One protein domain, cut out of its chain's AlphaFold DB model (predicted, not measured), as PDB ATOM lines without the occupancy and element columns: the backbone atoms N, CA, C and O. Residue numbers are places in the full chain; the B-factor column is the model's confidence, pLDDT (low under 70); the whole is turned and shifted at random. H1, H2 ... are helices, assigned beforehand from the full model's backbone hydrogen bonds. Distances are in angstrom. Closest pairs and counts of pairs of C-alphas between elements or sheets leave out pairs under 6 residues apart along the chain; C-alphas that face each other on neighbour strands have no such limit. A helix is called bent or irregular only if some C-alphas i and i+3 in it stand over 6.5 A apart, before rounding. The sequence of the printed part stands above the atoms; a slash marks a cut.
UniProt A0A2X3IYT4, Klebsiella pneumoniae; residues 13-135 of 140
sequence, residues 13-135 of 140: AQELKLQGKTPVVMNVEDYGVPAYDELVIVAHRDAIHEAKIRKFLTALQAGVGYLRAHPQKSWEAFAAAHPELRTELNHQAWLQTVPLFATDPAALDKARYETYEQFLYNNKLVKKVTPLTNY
ATOM      1  N   ALA A  13      89.131 -10.697 300.984       92.44
ATOM      2  CA  ALA A  13      88.828  -9.279 301.167       92.44
ATOM      3  C   ALA A  13      90.084  -8.388 301.111       92.44
ATOM      4  O   ALA A  13      89.993  -7.234 300.689       92.44
ATOM      5  N   GLN A  14      91.251  -8.886 301.528       93.56
ATOM      6  CA  GLN A  14      92.517  -8.153 301.415       93.56
ATOM      7  C   GLN A  14      93.077  -8.239 299.998       93.56
ATOM      8  O   GLN A  14      93.508  -7.227 299.451       93.56
ATOM      9  N   GLU A  15      92.983  -9.405 299.365       95.12
ATOM     10  CA  GLU A  15      93.379  -9.601 297.974       95.12
ATOM     11  C   GLU A  15      92.642  -8.629 297.044       95.12
ATOM     12  O   GLU A  15      93.269  -7.917 296.259       95.12
ATOM     13  N   LEU A  16      91.318  -8.506 297.192       94.44
ATOM     14  CA  LEU A  16      90.524  -7.555 296.412       94.44
ATOM     15  C   LEU A  16      90.961  -6.101 296.645       94.44
ATOM     16  O   LEU A  16      91.040  -5.329 295.688       94.44
ATOM     17  N   LYS A  17      91.292  -5.720 297.886       94.31
ATOM     18  CA  LYS A  17      91.817  -4.375 298.191       94.31
ATOM     19  C   LYS A  17      93.163  -4.121 297.518       94.31
ATOM     20  O   LYS A  17      93.350  -3.052 296.943       94.31
ATOM     21  N   LEU A  18      94.070  -5.099 297.533       95.06
ATOM     22  CA  LEU A  18      95.365  -5.009 296.847       95.06
ATOM     23  C   LEU A  18      95.206  -4.896 295.324       95.06
ATOM     24  O   LEU A  18      96.004  -4.234 294.668       95.06
ATOM     25  N   GLN A  19      94.135  -5.460 294.766       95.69
ATOM     26  CA  GLN A  19      93.747  -5.285 293.362       95.69
ATOM     27  C   GLN A  19      92.987  -3.966 293.089       95.69
ATOM     28  O   GLN A  19      92.425  -3.779 292.005       95.69
ATOM     29  N   GLY A  20      92.935  -3.045 294.056       96.50
ATOM     30  CA  GLY A  20      92.285  -1.739 293.920       96.50
ATOM     31  C   GLY A  20      90.757  -1.790 293.949       96.50
ATOM     32  O   GLY A  20      90.101  -0.877 293.448       96.50
ATOM     33  N   LYS A  21      90.167  -2.861 294.491       95.94
ATOM     34  CA  LYS A  21      88.717  -2.992 294.679       95.94
ATOM     35  C   LYS A  21      88.315  -2.602 296.099       95.94
ATOM     36  O   LYS A  21      89.117  -2.607 297.028       95.94
ATOM     37  N   THR A  22      87.035  -2.308 296.280       94.69
ATOM     38  CA  THR A  22      86.449  -1.987 297.587       94.69
ATOM     39  C   THR A  22      85.409  -3.054 297.928       94.69
ATOM     40  O   THR A  22      84.226  -2.850 297.660       94.69
ATOM     41  N   PRO A  23      85.830  -4.233 298.430       92.56
ATOM     42  CA  PRO A  23      84.892  -5.301 298.742       92.56
ATOM     43  C   PRO A  23      83.965  -4.891 299.887       92.56
ATOM     44  O   PRO A  23      84.409  -4.328 300.888       92.56
ATOM     45  N   VAL A  24      82.683  -5.227 299.751       93.19
ATOM     46  CA  VAL A  24      81.716  -5.165 300.849       93.19
ATOM     47  C   VAL A  24      81.713  -6.530 301.528       93.19
ATOM     48  O   VAL A  24      81.384  -7.531 300.896       93.19
ATOM     49  N   VAL A  25      82.107  -6.574 302.800       93.25
ATOM     50  CA  VAL A  25      82.113  -7.805 303.599       93.25
ATOM     51  C   VAL A  25      80.867  -7.820 304.474       93.25
ATOM     52  O   VAL A  25      80.661  -6.915 305.278       93.25
ATOM     53  N   MET A  26      80.045  -8.851 304.310       94.12
ATOM     54  CA  MET A  26      78.892  -9.125 305.163       94.12
ATOM     55  C   MET A  26      79.282 -10.259 306.112       94.12
ATOM     56  O   MET A  26      79.339 -11.413 305.690       94.12
ATOM     57  N   ASN A  27      79.608  -9.938 307.367       93.25
ATOM     58  CA  ASN A  27      79.969 -10.967 308.343       93.25
ATOM     59  C   ASN A  27      78.715 -11.756 308.709       93.25
ATOM     60  O   ASN A  27      77.695 -11.161 309.037       93.25
ATOM     61  N   VAL A  28      78.781 -13.083 308.660       94.06
ATOM     62  CA  VAL A  28      77.621 -13.955 308.904       94.06
ATOM     63  C   VAL A  28      77.026 -13.766 310.304       94.06
ATOM     64  O   VAL A  28      75.824 -13.938 310.503       94.06
ATOM     65  N   GLU A  29      77.858 -13.337 311.251       93.38
ATOM     66  CA  GLU A  29      77.502 -13.022 312.631       93.38
ATOM     67  C   GLU A  29      76.529 -11.841 312.726       93.38
ATOM     68  O   GLU A  29      75.602 -11.865 313.536       93.38
ATOM     69  N   ASP A  30      76.661 -10.859 311.829       95.62
ATOM     70  CA  ASP A  30      75.752  -9.710 311.738       95.62
ATOM     71  C   ASP A  30      74.365 -10.119 311.194       95.62
ATOM     72  O   ASP A  30      73.397  -9.367 311.303       95.62
ATOM     73  N   TYR A  31      74.255 -11.330 310.632       95.31
ATOM     74  CA  TYR A  31      73.037 -11.883 310.029       95.31
ATOM     75  C   TYR A  31      72.539 -13.146 310.748       95.31
ATOM     76  O   TYR A  31      71.791 -13.941 310.179       95.31
ATOM     77  N   GLY A  32      72.908 -13.313 312.022       94.69
ATOM     78  CA  GLY A  32      72.297 -14.293 312.922       94.69
ATOM     79  C   GLY A  32      72.997 -15.648 313.004       94.69
ATOM     80  O   GLY A  32      72.480 -16.535 313.685       94.69
ATOM     81  N   VAL A  33      74.160 -15.823 312.367       96.38
ATOM     82  CA  VAL A  33      75.008 -16.998 312.614       96.38
ATOM     83  C   VAL A  33      75.731 -16.806 313.955       96.38
ATOM     84  O   VAL A  33      76.458 -15.828 314.112       96.38
ATOM     85  N   PRO A  34      75.543 -17.686 314.955       97.06
ATOM     86  CA  PRO A  34      76.232 -17.543 316.233       97.06
ATOM     87  C   PRO A  34      77.735 -17.772 316.071       97.06
ATOM     88  O   PRO A  34      78.164 -18.415 315.119       97.06
ATOM     89  N   ALA A  35      78.532 -17.278 317.020       94.06
ATOM     90  CA  ALA A  35      79.979 -17.484 317.010       94.06
ATOM     91  C   ALA A  35      80.337 -18.979 316.930       94.06
ATOM     92  O   ALA A  35      79.755 -19.806 317.634       94.06
ATOM     93  N   TYR A  36      81.321 -19.306 316.096       94.62
ATOM     94  CA  TYR A  36      81.814 -20.662 315.877       94.62
ATOM     95  C   TYR A  36      83.320 -20.642 315.601       94.62
ATOM     96  O   TYR A  36      83.885 -19.600 315.265       94.62
ATOM     97  N   ASP A  37      83.969 -21.793 315.762       94.19
ATOM     98  CA  ASP A  37      85.378 -21.947 315.413       94.19
ATOM     99  C   ASP A  37      85.492 -22.273 313.921       94.19
ATOM    100  O   ASP A  37      85.084 -23.343 313.474       94.19
ATOM    101  N   GLU A  38      86.042 -21.341 313.145       93.56
ATOM    102  CA  GLU A  38      86.233 -21.499 311.699       93.56
ATOM    103  C   GLU A  38      87.219 -22.634 311.363       93.56
ATOM    104  O   GLU A  38      87.036 -23.355 310.386       93.56
ATOM    105  N   LEU A  39      88.246 -22.828 312.199       94.50
ATOM    106  CA  LEU A  39      89.213 -23.920 312.086       94.50
ATOM    107  C   LEU A  39      89.370 -24.632 313.429       94.50
ATOM    108  O   LEU A  39      89.535 -23.995 314.469       94.50
ATOM    109  N   VAL A  40      89.381 -25.964 313.385       95.25
ATOM    110  CA  VAL A  40      89.513 -26.840 314.554       95.25
ATOM    111  C   VAL A  40      90.535 -27.944 314.292       95.25
ATOM    112  O   VAL A  40      90.762 -28.345 313.150       95.25
ATOM    113  N   ILE A  41      91.139 -28.471 315.359       94.62
ATOM    114  CA  ILE A  41      91.983 -29.667 315.281       94.62
ATOM    115  C   ILE A  41      91.106 -30.900 315.476       94.62
ATOM    116  O   ILE A  41      90.399 -31.017 316.473       94.62
ATOM    117  N   VAL A  42      91.189 -31.847 314.543       95.00
ATOM    118  CA  VAL A  42      90.449 -33.111 314.604       95.00
ATOM    119  C   VAL A  42      91.427 -34.267 314.763       95.00
ATOM    120  O   VAL A  42      92.435 -34.349 314.061       95.00
ATOM    121  N   ALA A  43      91.110 -35.188 315.669       94.50
ATOM    122  CA  ALA A  43      91.834 -36.438 315.852       94.50
ATOM    123  C   ALA A  43      90.872 -37.628 315.759       94.50
ATOM    124  O   ALA A  43      89.674 -37.501 316.014       94.50
ATOM    125  N   HIS A  44      91.398 -38.803 315.407       95.06
ATOM    126  CA  HIS A  44      90.602 -40.028 315.440       95.06
ATOM    127  C   HIS A  44      90.195 -40.354 316.884       95.06
ATOM    128  O   HIS A  44      91.022 -40.264 317.790       95.06
ATOM    129  N   ARG A  45      88.943 -40.781 317.098       93.31
ATOM    130  CA  ARG A  45      88.392 -41.020 318.447       93.31
ATOM    131  C   ARG A  45      89.212 -42.025 319.268       93.31
ATOM    132  O   ARG A  45      89.359 -41.863 320.468       93.31
ATOM    133  N   ASP A  46      89.793 -43.026 318.611       93.94
ATOM    134  CA  ASP A  46      90.574 -44.071 319.288       93.94
ATOM    135  C   ASP A  46      91.951 -43.564 319.753       93.94
ATOM    136  O   ASP A  46      92.601 -44.192 320.583       93.94
ATOM    137  N   ALA A  47      92.391 -42.406 319.248       94.00
ATOM    138  CA  ALA A  47      93.681 -41.807 319.575       94.00
ATOM    139  C   ALA A  47      93.623 -40.850 320.780       94.00
ATOM    140  O   ALA A  47      94.663 -40.344 321.200       94.00
ATOM    141  N   ILE A  48      92.444 -40.588 321.365       91.06
ATOM    142  CA  ILE A  48      92.277 -39.576 322.432       91.06
ATOM    143  C   ILE A  48      93.109 -39.872 323.689       91.06
ATOM    144  O   ILE A  48      93.462 -38.960 324.435       91.06
ATOM    145  N   HIS A  49      93.438 -41.143 323.929       91.81
ATOM    146  CA  HIS A  49      94.238 -41.579 325.073       91.81
ATOM    147  C   HIS A  49      95.745 -41.537 324.799       91.81
ATOM    148  O   HIS A  49      96.548 -41.731 325.713       91.81
ATOM    149  N   GLU A  50      96.156 -41.293 323.554       96.06
ATOM    150  CA  GLU A  50      97.564 -41.266 323.203       96.06
ATOM    151  C   GLU A  50      98.251 -40.024 323.779       96.06
ATOM    152  O   GLU A  50      97.881 -38.882 323.498       96.06
ATOM    153  N   ALA A  51      99.343 -40.236 324.517       95.44
ATOM    154  CA  ALA A  51     100.116 -39.157 325.135       95.44
ATOM    155  C   ALA A  51     100.610 -38.096 324.129       95.44
ATOM    156  O   ALA A  51     100.838 -36.944 324.505       95.44
ATOM    157  N   LYS A  52     100.765 -38.463 322.848       95.50
ATOM    158  CA  LYS A  52     101.174 -37.541 321.778       95.50
ATOM    159  C   LYS A  52     100.162 -36.413 321.551       95.50
ATOM    160  O   LYS A  52     100.585 -35.307 321.241       95.50
ATOM    161  N   ILE A  53      98.863 -36.663 321.754       95.31
ATOM    162  CA  ILE A  53      97.814 -35.654 321.553       95.31
ATOM    163  C   ILE A  53      97.933 -34.551 322.605       95.31
ATOM    164  O   ILE A  53      97.993 -33.377 322.258       95.31
ATOM    165  N   ARG A  54      98.082 -34.923 323.883       93.88
ATOM    166  CA  ARG A  54      98.286 -33.950 324.970       93.88
ATOM    167  C   ARG A  54      99.559 -33.134 324.762       93.88
ATOM    168  O   ARG A  54      99.521 -31.913 324.832       93.88
ATOM    169  N   LYS A  55     100.669 -33.799 324.413       95.50
ATOM    170  CA  LYS A  55     101.940 -33.121 324.101       95.50
ATOM    171  C   LYS A  55     101.803 -32.138 322.935       95.50
ATOM    172  O   LYS A  55     102.364 -31.048 323.002       95.50
ATOM    173  N   PHE A  56     101.063 -32.512 321.891       96.25
ATOM    174  CA  PHE A  56     100.778 -31.631 320.761       96.25
ATOM    175  C   PHE A  56      99.979 -30.397 321.196       96.25
ATOM    176  O   PHE A  56     100.386 -29.289 320.866       96.25
ATOM    177  N   LEU A  57      98.905 -30.562 321.977       95.25
ATOM    178  CA  LEU A  57      98.096 -29.438 322.465       95.25
ATOM    179  C   LEU A  57      98.906 -28.486 323.356       95.25
ATOM    180  O   LEU A  57      98.827 -27.274 323.175       95.25
ATOM    181  N   THR A  58      99.761 -29.011 324.239       95.44
ATOM    182  CA  THR A  58     100.681 -28.183 325.037       95.44
ATOM    183  C   THR A  58     101.634 -27.377 324.151       95.44
ATOM    184  O   THR A  58     101.832 -26.181 324.371       95.44
ATOM    185  N   ALA A  59     102.220 -28.006 323.126       96.88
ATOM    186  CA  ALA A  59     103.109 -27.322 322.189       96.88
ATOM    187  C   ALA A  59     102.363 -26.272 321.349       96.88
ATOM    188  O   ALA A  59     102.881 -25.176 321.140       96.88
ATOM    189  N   LEU A  60     101.134 -26.577 320.918       96.56
ATOM    190  CA  LEU A  60     100.266 -25.653 320.192       96.56
ATOM    191  C   LEU A  60      99.934 -24.426 321.044       96.56
ATOM    192  O   LEU A  60     100.079 -23.305 320.566       96.56
ATOM    193  N   GLN A  61      99.554 -24.616 322.309       95.94
ATOM    194  CA  GLN A  61      99.262 -23.518 323.232       95.94
ATOM    195  C   GLN A  61     100.480 -22.620 323.461       95.94
ATOM    196  O   GLN A  61     100.362 -21.396 323.387       95.94
ATOM    197  N   ALA A  62     101.666 -23.205 323.651       96.75
ATOM    198  CA  ALA A  62     102.907 -22.438 323.741       96.75
ATOM    199  C   ALA A  62     103.202 -21.664 322.440       96.75
ATOM    200  O   ALA A  62     103.556 -20.484 322.486       96.75
ATOM    201  N   GLY A  63     103.010 -22.304 321.282       96.81
ATOM    202  CA  GLY A  63     103.201 -21.695 319.966       96.81
ATOM    203  C   GLY A  63     102.252 -20.526 319.704       96.81
ATOM    204  O   GLY A  63     102.697 -19.463 319.279       96.81
ATOM    205  N   VAL A  64     100.963 -20.680 320.021       96.62
ATOM    206  CA  VAL A  64      99.956 -19.614 319.905       96.62
ATOM    207  C   VAL A  64     100.256 -18.469 320.870       96.62
ATOM    208  O   VAL A  64     100.193 -17.306 320.471       96.62
ATOM    209  N   GLY A  65     100.650 -18.772 322.111       96.88
ATOM    210  CA  GLY A  65     101.079 -17.759 323.076       96.88
ATOM    211  C   GLY A  65     102.248 -16.923 322.550       96.88
ATOM    212  O   GLY A  65     102.190 -15.692 322.572       96.88
ATOM    213  N   TYR A  66     103.274 -17.579 321.998       97.69
ATOM    214  CA  TYR A  66     104.413 -16.897 321.383       97.69
ATOM    215  C   TYR A  66     104.003 -16.077 320.153       97.69
ATOM    216  O   TYR A  66     104.368 -14.906 320.054       97.69
ATOM    217  N   LEU A  67     103.217 -16.663 319.243       97.50
ATOM    218  CA  LEU A  67     102.709 -16.005 318.036       97.50
ATOM    219  C   LEU A  67     101.973 -14.706 318.376       97.50
ATOM    220  O   LEU A  67     102.226 -13.671 317.763       97.50
ATOM    221  N   ARG A  68     101.091 -14.744 319.377       96.69
ATOM    222  CA  ARG A  68     100.319 -13.576 319.818       96.69
ATOM    223  C   ARG A  68     101.187 -12.518 320.497       96.69
ATOM    224  O   ARG A  68     100.936 -11.331 320.313       96.69
ATOM    225  N   ALA A  69     102.207 -12.922 321.254       97.12
ATOM    226  CA  ALA A  69     103.143 -12.000 321.899       97.12
ATOM    227  C   ALA A  69     104.148 -11.369 320.914       97.12
ATOM    228  O   ALA A  69     104.665 -10.275 321.158       97.12
ATOM    229  N   HIS A  70     104.442 -12.048 319.803       98.12
ATOM    230  CA  HIS A  70     105.478 -11.658 318.848       98.12
ATOM    231  C   HIS A  70     105.034 -11.784 317.377       98.12
ATOM    232  O   HIS A  70     105.762 -12.370 316.573       98.12
ATOM    233  N   PRO A  71     103.899 -11.181 316.972       97.81
ATOM    234  CA  PRO A  71     103.282 -11.421 315.663       97.81
ATOM    235  C   PRO A  71     104.220 -11.163 314.480       97.81
ATOM    236  O   PRO A  71     104.309 -11.988 313.572       97.81
ATOM    237  N   GLN A  72     104.963 -10.053 314.518       98.06
ATOM    238  CA  GLN A  72     105.897  -9.676 313.457       98.06
ATOM    239  C   GLN A  72     107.113 -10.611 313.390       98.06
ATOM    240  O   GLN A  72     107.504 -11.025 312.304       98.06
ATOM    241  N   LYS A  73     107.684 -11.004 314.538       98.44
ATOM    242  CA  LYS A  73     108.828 -11.934 314.563       98.44
ATOM    243  C   LYS A  73     108.420 -13.324 314.078       98.44
ATOM    244  O   LYS A  73     109.172 -13.967 313.353       98.44
ATOM    245  N   SER A  74     107.229 -13.784 314.459       98.19
ATOM    246  CA  SER A  74     106.682 -15.053 313.979       98.19
ATOM    247  C   SER A  74     106.417 -15.027 312.475       98.19
ATOM    248  O   SER A  74     106.737 -16.003 311.804       98.19
ATOM    249  N   TRP A  75     105.912 -13.910 311.935       98.38
ATOM    250  CA  TRP A  75     105.807 -13.712 310.488       98.38
ATOM    251  C   TRP A  75     107.175 -13.783 309.801       98.38
ATOM    252  O   TRP A  75     107.329 -14.507 308.827       98.38
ATOM    253  N   GLU A  76     108.178 -13.062 310.304       98.44
ATOM    254  CA  GLU A  76     109.520 -13.038 309.707       98.44
ATOM    255  C   GLU A  76     110.160 -14.429 309.681       98.44
ATOM    256  O   GLU A  76     110.728 -14.822 308.663       98.44
ATOM    257  N   ALA A  77     110.017 -15.194 310.766       98.19
ATOM    258  CA  ALA A  77     110.473 -16.578 310.828       98.19
ATOM    259  C   ALA A  77     109.728 -17.471 309.820       98.19
ATOM    260  O   ALA A  77     110.363 -18.227 309.085       98.19
ATOM    261  N   PHE A  78     108.398 -17.353 309.747       98.00
ATOM    262  CA  PHE A  78     107.575 -18.096 308.792       98.00
ATOM    263  C   PHE A  78     107.950 -17.769 307.340       98.00
ATOM    264  O   PHE A  78     108.230 -18.670 306.558       98.00
ATOM    265  N   ALA A  79     108.033 -16.488 306.991       98.12
ATOM    266  CA  ALA A  79     108.352 -16.020 305.647       98.12
ATOM    267  C   ALA A  79     109.801 -16.322 305.226       98.12
ATOM    268  O   ALA A  79     110.088 -16.419 304.035       98.12
ATOM    269  N   ALA A  80     110.727 -16.458 306.182       98.19
ATOM    270  CA  ALA A  80     112.081 -16.933 305.909       98.19
ATOM    271  C   ALA A  80     112.110 -18.439 305.603       98.19
ATOM    272  O   ALA A  80     112.864 -18.863 304.728       98.19
ATOM    273  N   ALA A  81     111.292 -19.235 306.302       98.25
ATOM    274  CA  ALA A  81     111.159 -20.673 306.068       98.25
ATOM    275  C   ALA A  81     110.335 -21.006 304.810       98.25
ATOM    276  O   ALA A  81     110.576 -22.036 304.184       98.25
ATOM    277  N   HIS A  82     109.414 -20.117 304.430       97.81
ATOM    278  CA  HIS A  82     108.510 -20.247 303.284       97.81
ATOM    279  C   HIS A  82     108.589 -19.010 302.370       97.81
ATOM    280  O   HIS A  82     107.653 -18.198 302.346       97.81
ATOM    281  N   PRO A  83     109.701 -18.805 301.632       97.25
ATOM    282  CA  PRO A  83     109.891 -17.620 300.793       97.25
ATOM    283  C   PRO A  83     108.798 -17.426 299.736       97.25
ATOM    284  O   PRO A  83     108.475 -16.293 299.389       97.25
ATOM    285  N   GLU A  84     108.197 -18.511 299.249       97.62
ATOM    286  CA  GLU A  84     107.074 -18.509 298.309       97.62
ATOM    287  C   GLU A  84     105.803 -17.876 298.890       97.62
ATOM    288  O   GLU A  84     104.976 -17.346 298.150       97.62
ATOM    289  N   LEU A  85     105.665 -17.884 300.218       97.50
ATOM    290  CA  LEU A  85     104.546 -17.277 300.931       97.50
ATOM    291  C   LEU A  85     104.865 -15.864 301.423       97.50
ATOM    292  O   LEU A  85     103.991 -15.224 302.008       97.50
ATOM    293  N   ARG A  86     106.069 -15.336 301.170       98.00
ATOM    294  CA  ARG A  86     106.466 -13.976 301.552       98.00
ATOM    295  C   ARG A  86     105.896 -12.937 300.584       98.00
ATOM    296  O   ARG A  86     106.614 -12.309 299.810       98.00
ATOM    297  N   THR A  87     104.587 -12.749 300.646       97.31
ATOM    298  CA  THR A  87     103.852 -11.764 299.847       97.31
ATOM    299  C   THR A  87     103.243 -10.691 300.744       97.31
ATOM    300  O   THR A  87     103.033 -10.913 301.938       97.31
ATOM    301  N   GLU A  88     102.930  -9.531 300.164       97.06
ATOM    302  CA  GLU A  88     102.207  -8.464 300.872       97.06
ATOM    303  C   GLU A  88     100.848  -8.961 301.387       97.06
ATOM    304  O   GLU A  88     100.497  -8.725 302.540       97.06
ATOM    305  N   LEU A  89     100.120  -9.728 300.564       97.19
ATOM    306  CA  LEU A  89      98.842 -10.326 300.948       97.19
ATOM    307  C   LEU A  89      98.987 -11.203 302.195       97.19
ATOM    308  O   LEU A  89      98.250 -11.022 303.160       97.19
ATOM    309  N   ASN A  90      99.951 -12.124 302.194       97.75
ATOM    310  CA  ASN A  90     100.138 -13.045 303.309       97.75
ATOM    311  C   ASN A  90     100.623 -12.329 304.570       97.75
ATOM    312  O   ASN A  90     100.218 -12.713 305.664       97.75
ATOM    313  N   HIS A  91     101.437 -11.275 304.445       97.62
ATOM    314  CA  HIS A  91     101.840 -10.464 305.597       97.62
ATOM    315  C   HIS A  91     100.636  -9.773 306.244       97.62
ATOM    316  O   HIS A  91     100.435  -9.882 307.456       97.62
ATOM    317  N   GLN A  92      99.796  -9.119 305.438       96.56
ATOM    318  CA  GLN A  92      98.582  -8.459 305.919       96.56
ATOM    319  C   GLN A  92      97.596  -9.464 306.524       96.56
ATOM    320  O   GLN A  92      97.091  -9.252 307.629       96.56
ATOM    321  N   ALA A  93      97.369 -10.581 305.832       96.44
ATOM    322  CA  ALA A  93      96.525 -11.669 306.299       96.44
ATOM    323  C   ALA A  93      97.015 -12.240 307.629       96.44
ATOM    324  O   ALA A  93      96.220 -12.426 308.549       96.44
ATOM    325  N   TRP A  94      98.322 -12.475 307.769       97.19
ATOM    326  CA  TRP A  94      98.928 -12.986 308.994       97.19
ATOM    327  C   TRP A  94      98.595 -12.089 310.182       97.19
ATOM    328  O   TRP A  94      98.021 -12.547 311.170       97.19
ATOM    329  N   LEU A  95      98.876 -10.788 310.063       96.31
ATOM    330  CA  LEU A  95      98.619  -9.820 311.130       96.31
ATOM    331  C   LEU A  95      97.127  -9.687 311.466       96.31
ATOM    332  O   LEU A  95      96.790  -9.485 312.630       96.31
ATOM    333  N   GLN A  96      96.233  -9.847 310.487       95.06
ATOM    334  CA  GLN A  96      94.782  -9.867 310.713       95.06
ATOM    335  C   GLN A  96      94.282 -11.174 311.335       95.06
ATOM    336  O   GLN A  96      93.250 -11.177 312.001       95.06
ATOM    337  N   THR A  97      95.012 -12.274 311.151       95.94
ATOM    338  CA  THR A  97      94.642 -13.590 311.683       95.94
ATOM    339  C   THR A  97      95.078 -13.752 313.134       95.94
ATOM    340  O   THR A  97      94.353 -14.356 313.917       95.94
ATOM    341  N   VAL A  98      96.232 -13.200 313.535       96.56
ATOM    342  CA  VAL A  98      96.773 -13.370 314.901       96.56
ATOM    343  C   VAL A  98      95.755 -13.045 316.012       96.56
ATOM    344  O   VAL A  98      95.647 -13.846 316.942       96.56
ATOM    345  N   PRO A  99      94.974 -11.946 315.951       94.50
ATOM    346  CA  PRO A  99      93.966 -11.650 316.971       94.50
ATOM    347  C   PRO A  99      92.815 -12.664 317.042       94.50
ATOM    348  O   PRO A  99      92.126 -12.710 318.058       94.50
ATOM    349  N   LEU A 100      92.600 -13.452 315.983       93.81
ATOM    350  CA  LEU A 100      91.518 -14.436 315.869       93.81
ATOM    351  C   LEU A 100      91.903 -15.818 316.416       93.81
ATOM    352  O   LEU A 100      91.033 -16.663 316.602       93.81
ATOM    353  N   PHE A 101      93.187 -16.064 316.700       95.31
ATOM    354  CA  PHE A 101      93.605 -17.302 317.357       95.31
ATOM    355  C   PHE A 101      93.000 -17.404 318.759       95.31
ATOM    356  O   PHE A 101      93.049 -16.447 319.538       95.31
ATOM    357  N   ALA A 102      92.512 -18.595 319.117       93.19
ATOM    358  CA  ALA A 102      92.015 -18.882 320.457       93.19
ATOM    359  C   ALA A 102      93.053 -18.509 321.529       93.19
ATOM    360  O   ALA A 102      94.248 -18.768 321.382       93.19
ATOM    361  N   THR A 103      92.602 -17.880 322.615       90.75
ATOM    362  CA  THR A 103      93.476 -17.547 323.755       90.75
ATOM    363  C   THR A 103      93.962 -18.806 324.467       90.75
ATOM    364  O   THR A 103      95.110 -18.855 324.901       90.75
ATOM    365  N   ASP A 104      93.109 -19.827 324.530       92.44
ATOM    366  CA  ASP A 104      93.452 -21.158 325.008       92.44
ATOM    367  C   ASP A 104      93.056 -22.194 323.941       92.44
ATOM    368  O   ASP A 104      91.903 -22.616 323.900       92.44
ATOM    369  N   PRO A 105      93.967 -22.560 323.018       92.75
ATOM    370  CA  PRO A 105      93.664 -23.492 321.933       92.75
ATOM    371  C   PRO A 105      93.516 -24.954 322.391       92.75
ATOM    372  O   PRO A 105      93.193 -25.802 321.561       92.75
ATOM    373  N   ALA A 106      93.784 -25.271 323.665       92.38
ATOM    374  CA  ALA A 106      93.572 -26.605 324.229       92.38
ATOM    375  C   ALA A 106      92.230 -26.732 324.973       92.38
ATOM    376  O   ALA A 106      91.746 -27.851 325.165       92.38
ATOM    377  N   ALA A 107      91.628 -25.608 325.375       94.00
ATOM    378  CA  ALA A 107      90.332 -25.573 326.042       94.00
ATOM    379  C   ALA A 107      89.165 -25.743 325.057       94.00
ATOM    380  O   ALA A 107      89.211 -25.278 323.917       94.00
ATOM    381  N   LEU A 108      88.083 -26.365 325.529       94.88
ATOM    382  CA  LEU A 108      86.844 -26.522 324.771       94.88
ATOM    383  C   LEU A 108      85.763 -25.579 325.309       94.88
ATOM    384  O   LEU A 108      85.232 -25.772 326.405       94.88
ATOM    385  N   ASP A 109      85.347 -24.610 324.492       95.56
ATOM    386  CA  ASP A 109      84.173 -23.780 324.776       95.56
ATOM    387  C   ASP A 109      82.882 -24.572 324.506       95.56
ATOM    388  O   ASP A 109      82.282 -24.504 323.431       95.56
ATOM    389  N   LYS A 110      82.456 -25.367 325.491       95.88
ATOM    390  CA  LYS A 110      81.286 -26.254 325.370       95.88
ATOM    391  C   LYS A 110      80.016 -25.494 324.986       95.88
ATOM    392  O   LYS A 110      79.282 -25.940 324.106       95.88
ATOM    393  N   ALA A 111      79.796 -24.327 325.593       96.31
ATOM    394  CA  ALA A 111      78.610 -23.514 325.354       96.31
ATOM    395  C   ALA A 111      78.538 -23.030 323.899       96.31
ATOM    396  O   ALA A 111      77.456 -23.027 323.308       96.31
ATOM    397  N   ARG A 112      79.679 -22.673 323.293       96.38
ATOM    398  CA  ARG A 112      79.748 -22.309 321.871       96.38
ATOM    399  C   ARG A 112      79.325 -23.461 320.964       96.38
ATOM    400  O   ARG A 112      78.504 -23.256 320.074       96.38
ATOM    401  N   TYR A 113      79.832 -24.667 321.213       97.12
ATOM    402  CA  TYR A 113      79.514 -25.847 320.402       97.12
ATOM    403  C   TYR A 113      78.042 -26.249 320.533       97.12
ATOM    404  O   TYR A 113      77.390 -26.521 319.526       97.12
ATOM    405  N   GLU A 114      77.506 -26.240 321.755       96.75
ATOM    406  CA  GLU A 114      76.094 -26.530 322.023       96.75
ATOM    407  C   GLU A 114      75.175 -25.487 321.370       96.75
ATOM    408  O   GLU A 114      74.201 -25.840 320.704       96.75
ATOM    409  N   THR A 115      75.515 -24.198 321.484       97.12
ATOM    410  CA  THR A 115      74.759 -23.103 320.853       97.12
ATOM    411  C   THR A 115      74.763 -23.229 319.331       97.12
ATOM    412  O   THR A 115      73.721 -23.060 318.691       97.12
ATOM    413  N   TYR A 116      75.917 -23.549 318.740       97.38
ATOM    414  CA  TYR A 116      76.046 -23.681 317.295       97.38
ATOM    415  C   TYR A 116      75.288 -24.903 316.759       97.38
ATOM    416  O   TYR A 116      74.531 -24.769 315.799       97.38
ATOM    417  N   GLU A 117      75.382 -26.077 317.397       97.38
ATOM    418  CA  GLU A 117      74.600 -27.248 316.971       97.38
ATOM    419  C   GLU A 117      73.088 -26.998 317.110       97.38
ATOM    420  O   GLU A 117      72.317 -27.350 316.212       97.38
ATOM    421  N   GLN A 118      72.656 -26.315 318.175       97.75
ATOM    422  CA  GLN A 118      71.255 -25.926 318.337       97.75
ATOM    423  C   GLN A 118      70.791 -24.984 317.217       97.75
ATOM    424  O   GLN A 118      69.687 -25.148 316.692       97.75
ATOM    425  N   PHE A 119      71.627 -24.023 316.813       97.88
ATOM    426  CA  PHE A 119      71.358 -23.170 315.655       97.88
ATOM    427  C   PHE A 119      71.223 -23.989 314.365       97.88
ATOM    428  O   PHE A 119      70.250 -23.807 313.628       97.88
ATOM    429  N   LEU A 120      72.138 -24.932 314.111       97.75
ATOM    430  CA  LEU A 120      72.067 -25.820 312.946       97.75
ATOM    431  C   LEU A 120      70.787 -26.672 312.956       97.75
ATOM    432  O   LEU A 120      70.160 -26.857 311.912       97.75
ATOM    433  N   TYR A 121      70.373 -27.168 314.124       98.19
ATOM    434  CA  TYR A 121      69.148 -27.953 314.285       98.19
ATOM    435  C   TYR A 121      67.894 -27.114 314.018       98.19
ATOM    436  O   TYR A 121      67.045 -27.508 313.217       98.19
ATOM    437  N   ASN A 122      67.803 -25.923 314.616       98.06
ATOM    438  CA  ASN A 122      66.679 -25.001 314.425       98.06
ATOM    439  C   ASN A 122      66.511 -24.595 312.952       98.06
ATOM    440  O   ASN A 122      65.389 -24.433 312.472       98.06
ATOM    441  N   ASN A 123      67.623 -24.496 312.219       97.69
ATOM    442  CA  ASN A 123      67.654 -24.192 310.789       97.69
ATOM    443  C   ASN A 123      67.616 -25.437 309.884       97.69
ATOM    444  O   ASN A 123      67.769 -25.319 308.670       97.69
ATOM    445  N   LYS A 124      67.369 -26.632 310.444       97.88
ATOM    446  CA  LYS A 124      67.197 -27.903 309.711       97.88
ATOM    447  C   LYS A 124      68.430 -28.348 308.908       97.88
ATOM    448  O   LYS A 124      68.300 -29.141 307.976       97.88
ATOM    449  N   LEU A 125      69.620 -27.877 309.283       97.12
ATOM    450  CA  LEU A 125      70.899 -28.300 308.699       97.12
ATOM    451  C   LEU A 125      71.372 -29.638 309.285       97.12
ATOM    452  O   LEU A 125      72.046 -30.413 308.607       97.12
ATOM    453  N   VAL A 126      70.956 -29.950 310.516       96.88
ATOM    454  CA  VAL A 126      71.138 -31.263 311.150       96.88
ATOM    455  C   VAL A 126      69.798 -31.831 311.618       96.88
ATOM    456  O   VAL A 126      68.862 -31.097 311.924       96.88
ATOM    457  N   LYS A 127      69.688 -33.164 311.667       97.12
ATOM    458  CA  LYS A 127      68.425 -33.863 311.991       97.12
ATOM    459  C   LYS A 127      68.166 -34.027 313.490       97.12
ATOM    460  O   LYS A 127      67.046 -34.347 313.876       97.12
ATOM    461  N   LYS A 128      69.202 -33.891 314.318       96.94
ATOM    462  CA  LYS A 128      69.156 -34.033 315.776       96.94
ATOM    463  C   LYS A 128      70.321 -33.269 316.397       96.94
ATOM    464  O   LYS A 128      71.337 -33.103 315.730       96.94
ATOM    465  N   VAL A 129      70.161 -32.888 317.657       96.50
ATOM    466  CA  VAL A 129      71.250 -32.423 318.522       96.50
ATOM    467  C   VAL A 129      71.975 -33.652 319.077       96.50
ATOM    468  O   VAL A 129      71.338 -34.641 319.460       96.50
ATOM    469  N   THR A 130      73.299 -33.624 319.065       94.81
ATOM    470  CA  THR A 130      74.175 -34.724 319.449       94.81
ATOM    471  C   THR A 130      74.841 -34.374 320.775       94.81
ATOM    472  O   THR A 130      75.344 -33.269 320.927       94.81
ATOM    473  N   PRO A 131      74.916 -35.295 321.751       95.19
ATOM    474  CA  PRO A 131      75.716 -35.050 322.946       95.19
ATOM    475  C   PRO A 131      77.135 -34.609 322.570       95.19
ATOM    476  O   PRO A 131      77.807 -35.322 321.821       95.19
ATOM    477  N   LEU A 132      77.584 -33.462 323.092       95.31
ATOM    478  CA  LEU A 132      78.877 -32.853 322.749       95.31
ATOM    479  C   LEU A 132      80.039 -33.848 322.872       95.31
ATOM    480  O   LEU A 132      80.906 -33.929 322.004       95.31
ATOM    481  N   THR A 133      79.996 -34.688 323.909       93.69
ATOM    482  CA  THR A 133      80.997 -35.724 324.195       93.69
ATOM    483  C   THR A 133      81.151 -36.777 323.096       93.69
ATOM    484  O   THR A 133      82.107 -37.546 323.130       93.69
ATOM    485  N   ASN A 134      80.241 -36.843 322.121       93.69
ATOM    486  CA  ASN A 134      80.368 -37.749 320.981       93.69
ATOM    487  C   ASN A 134      81.350 -37.243 319.915       93.69
ATOM    488  O   ASN A 134      81.773 -38.045 319.081       93.69
ATOM    489  N   TYR A 135      81.672 -35.945 319.893       93.62
ATOM    490  CA  TYR A 135      82.479 -35.349 318.823       93.62
ATOM    491  C   TYR A 135      83.488 -34.287 319.280       93.62
ATOM    492  O   TYR A 135      84.410 -33.994 318.524       93.62
TER     493      TYR A 135
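Overview. This is residues 13 to 135 of the 140 residues of a protein of Klebsiella pneumoniae (UniProt A0A2X3IYT4). A flat, loose spread of helices with few contacts: long H3 runs along one side and turns into H4, H5 packs on H4, and H1 packs on the first part of H5. H6 and short H2 touch no helix, and unnamed residues 32 to 50, between H2 and H3, pass through the middle. The 123 printed residues hold six named helices, H1 to H6 in chain order, and no named strand; the class is all helix. The whole is loose, with a radius of gyration of the C-alphas of 18.2 A and spans of 44 by 42 by 23 A.

Arrangement. H3, residues 51 to 69, and H4, residues 71 to 81, are close but not clearly touching; their closest C-alphas, of Leu 67 and Ser 74, are 5.8 A apart. H5, residues 88 to 100, is the hub. It touches H4 at a steep tilt of 47 degrees, opposite ways, with the C-alphas of Pro 71 and Leu 95 closest at 6.7 A. H3 and H5 only just touch, only at their ends, with 3 pairs of C-alphas within 8 A, the closest those of Arg 68 and Val 98 at 6.1 A. H1, residues 13 to 18, touches residues 89 to 93 of H5 alone, at a shallow tilt of 30 degrees, opposite ways; the C-alphas of Glu 15 and Leu 89 are closest at 6.3 A. H2, residues 28 to 31, and H6, residues 110 to 122, are apart. Every O i to N i+4 pair is within hydrogen-bond range in H1, H3, H4 and H6, and 7 of 9 are in H5; H2 is too short for one, and its 1 O i to N i+3 pair is within range.

Along the chain. H3 is 27.5 A long, from C-alpha 51 at (100.116, -39.157, 325.135). H4 measures 15.5 A, H5 19.4 A, and H6 18.3 A, ending at C-alpha 122 (66.679, -25.001, 314.425). H5 is only just irregular: C-alphas 96 and 99 are 6.6 A apart.

Size, cuts and confidence. The C-alphas of Gly 20 and His 49 are farthest apart, at 50.6 A. The link from H2 to H3 is long, and that from H3 to H4 is tight. Residues 26 to 31, 46 to 52 and 80 to 85 stand free. The printed part has no cut, and no printed residue is under pLDDT 70.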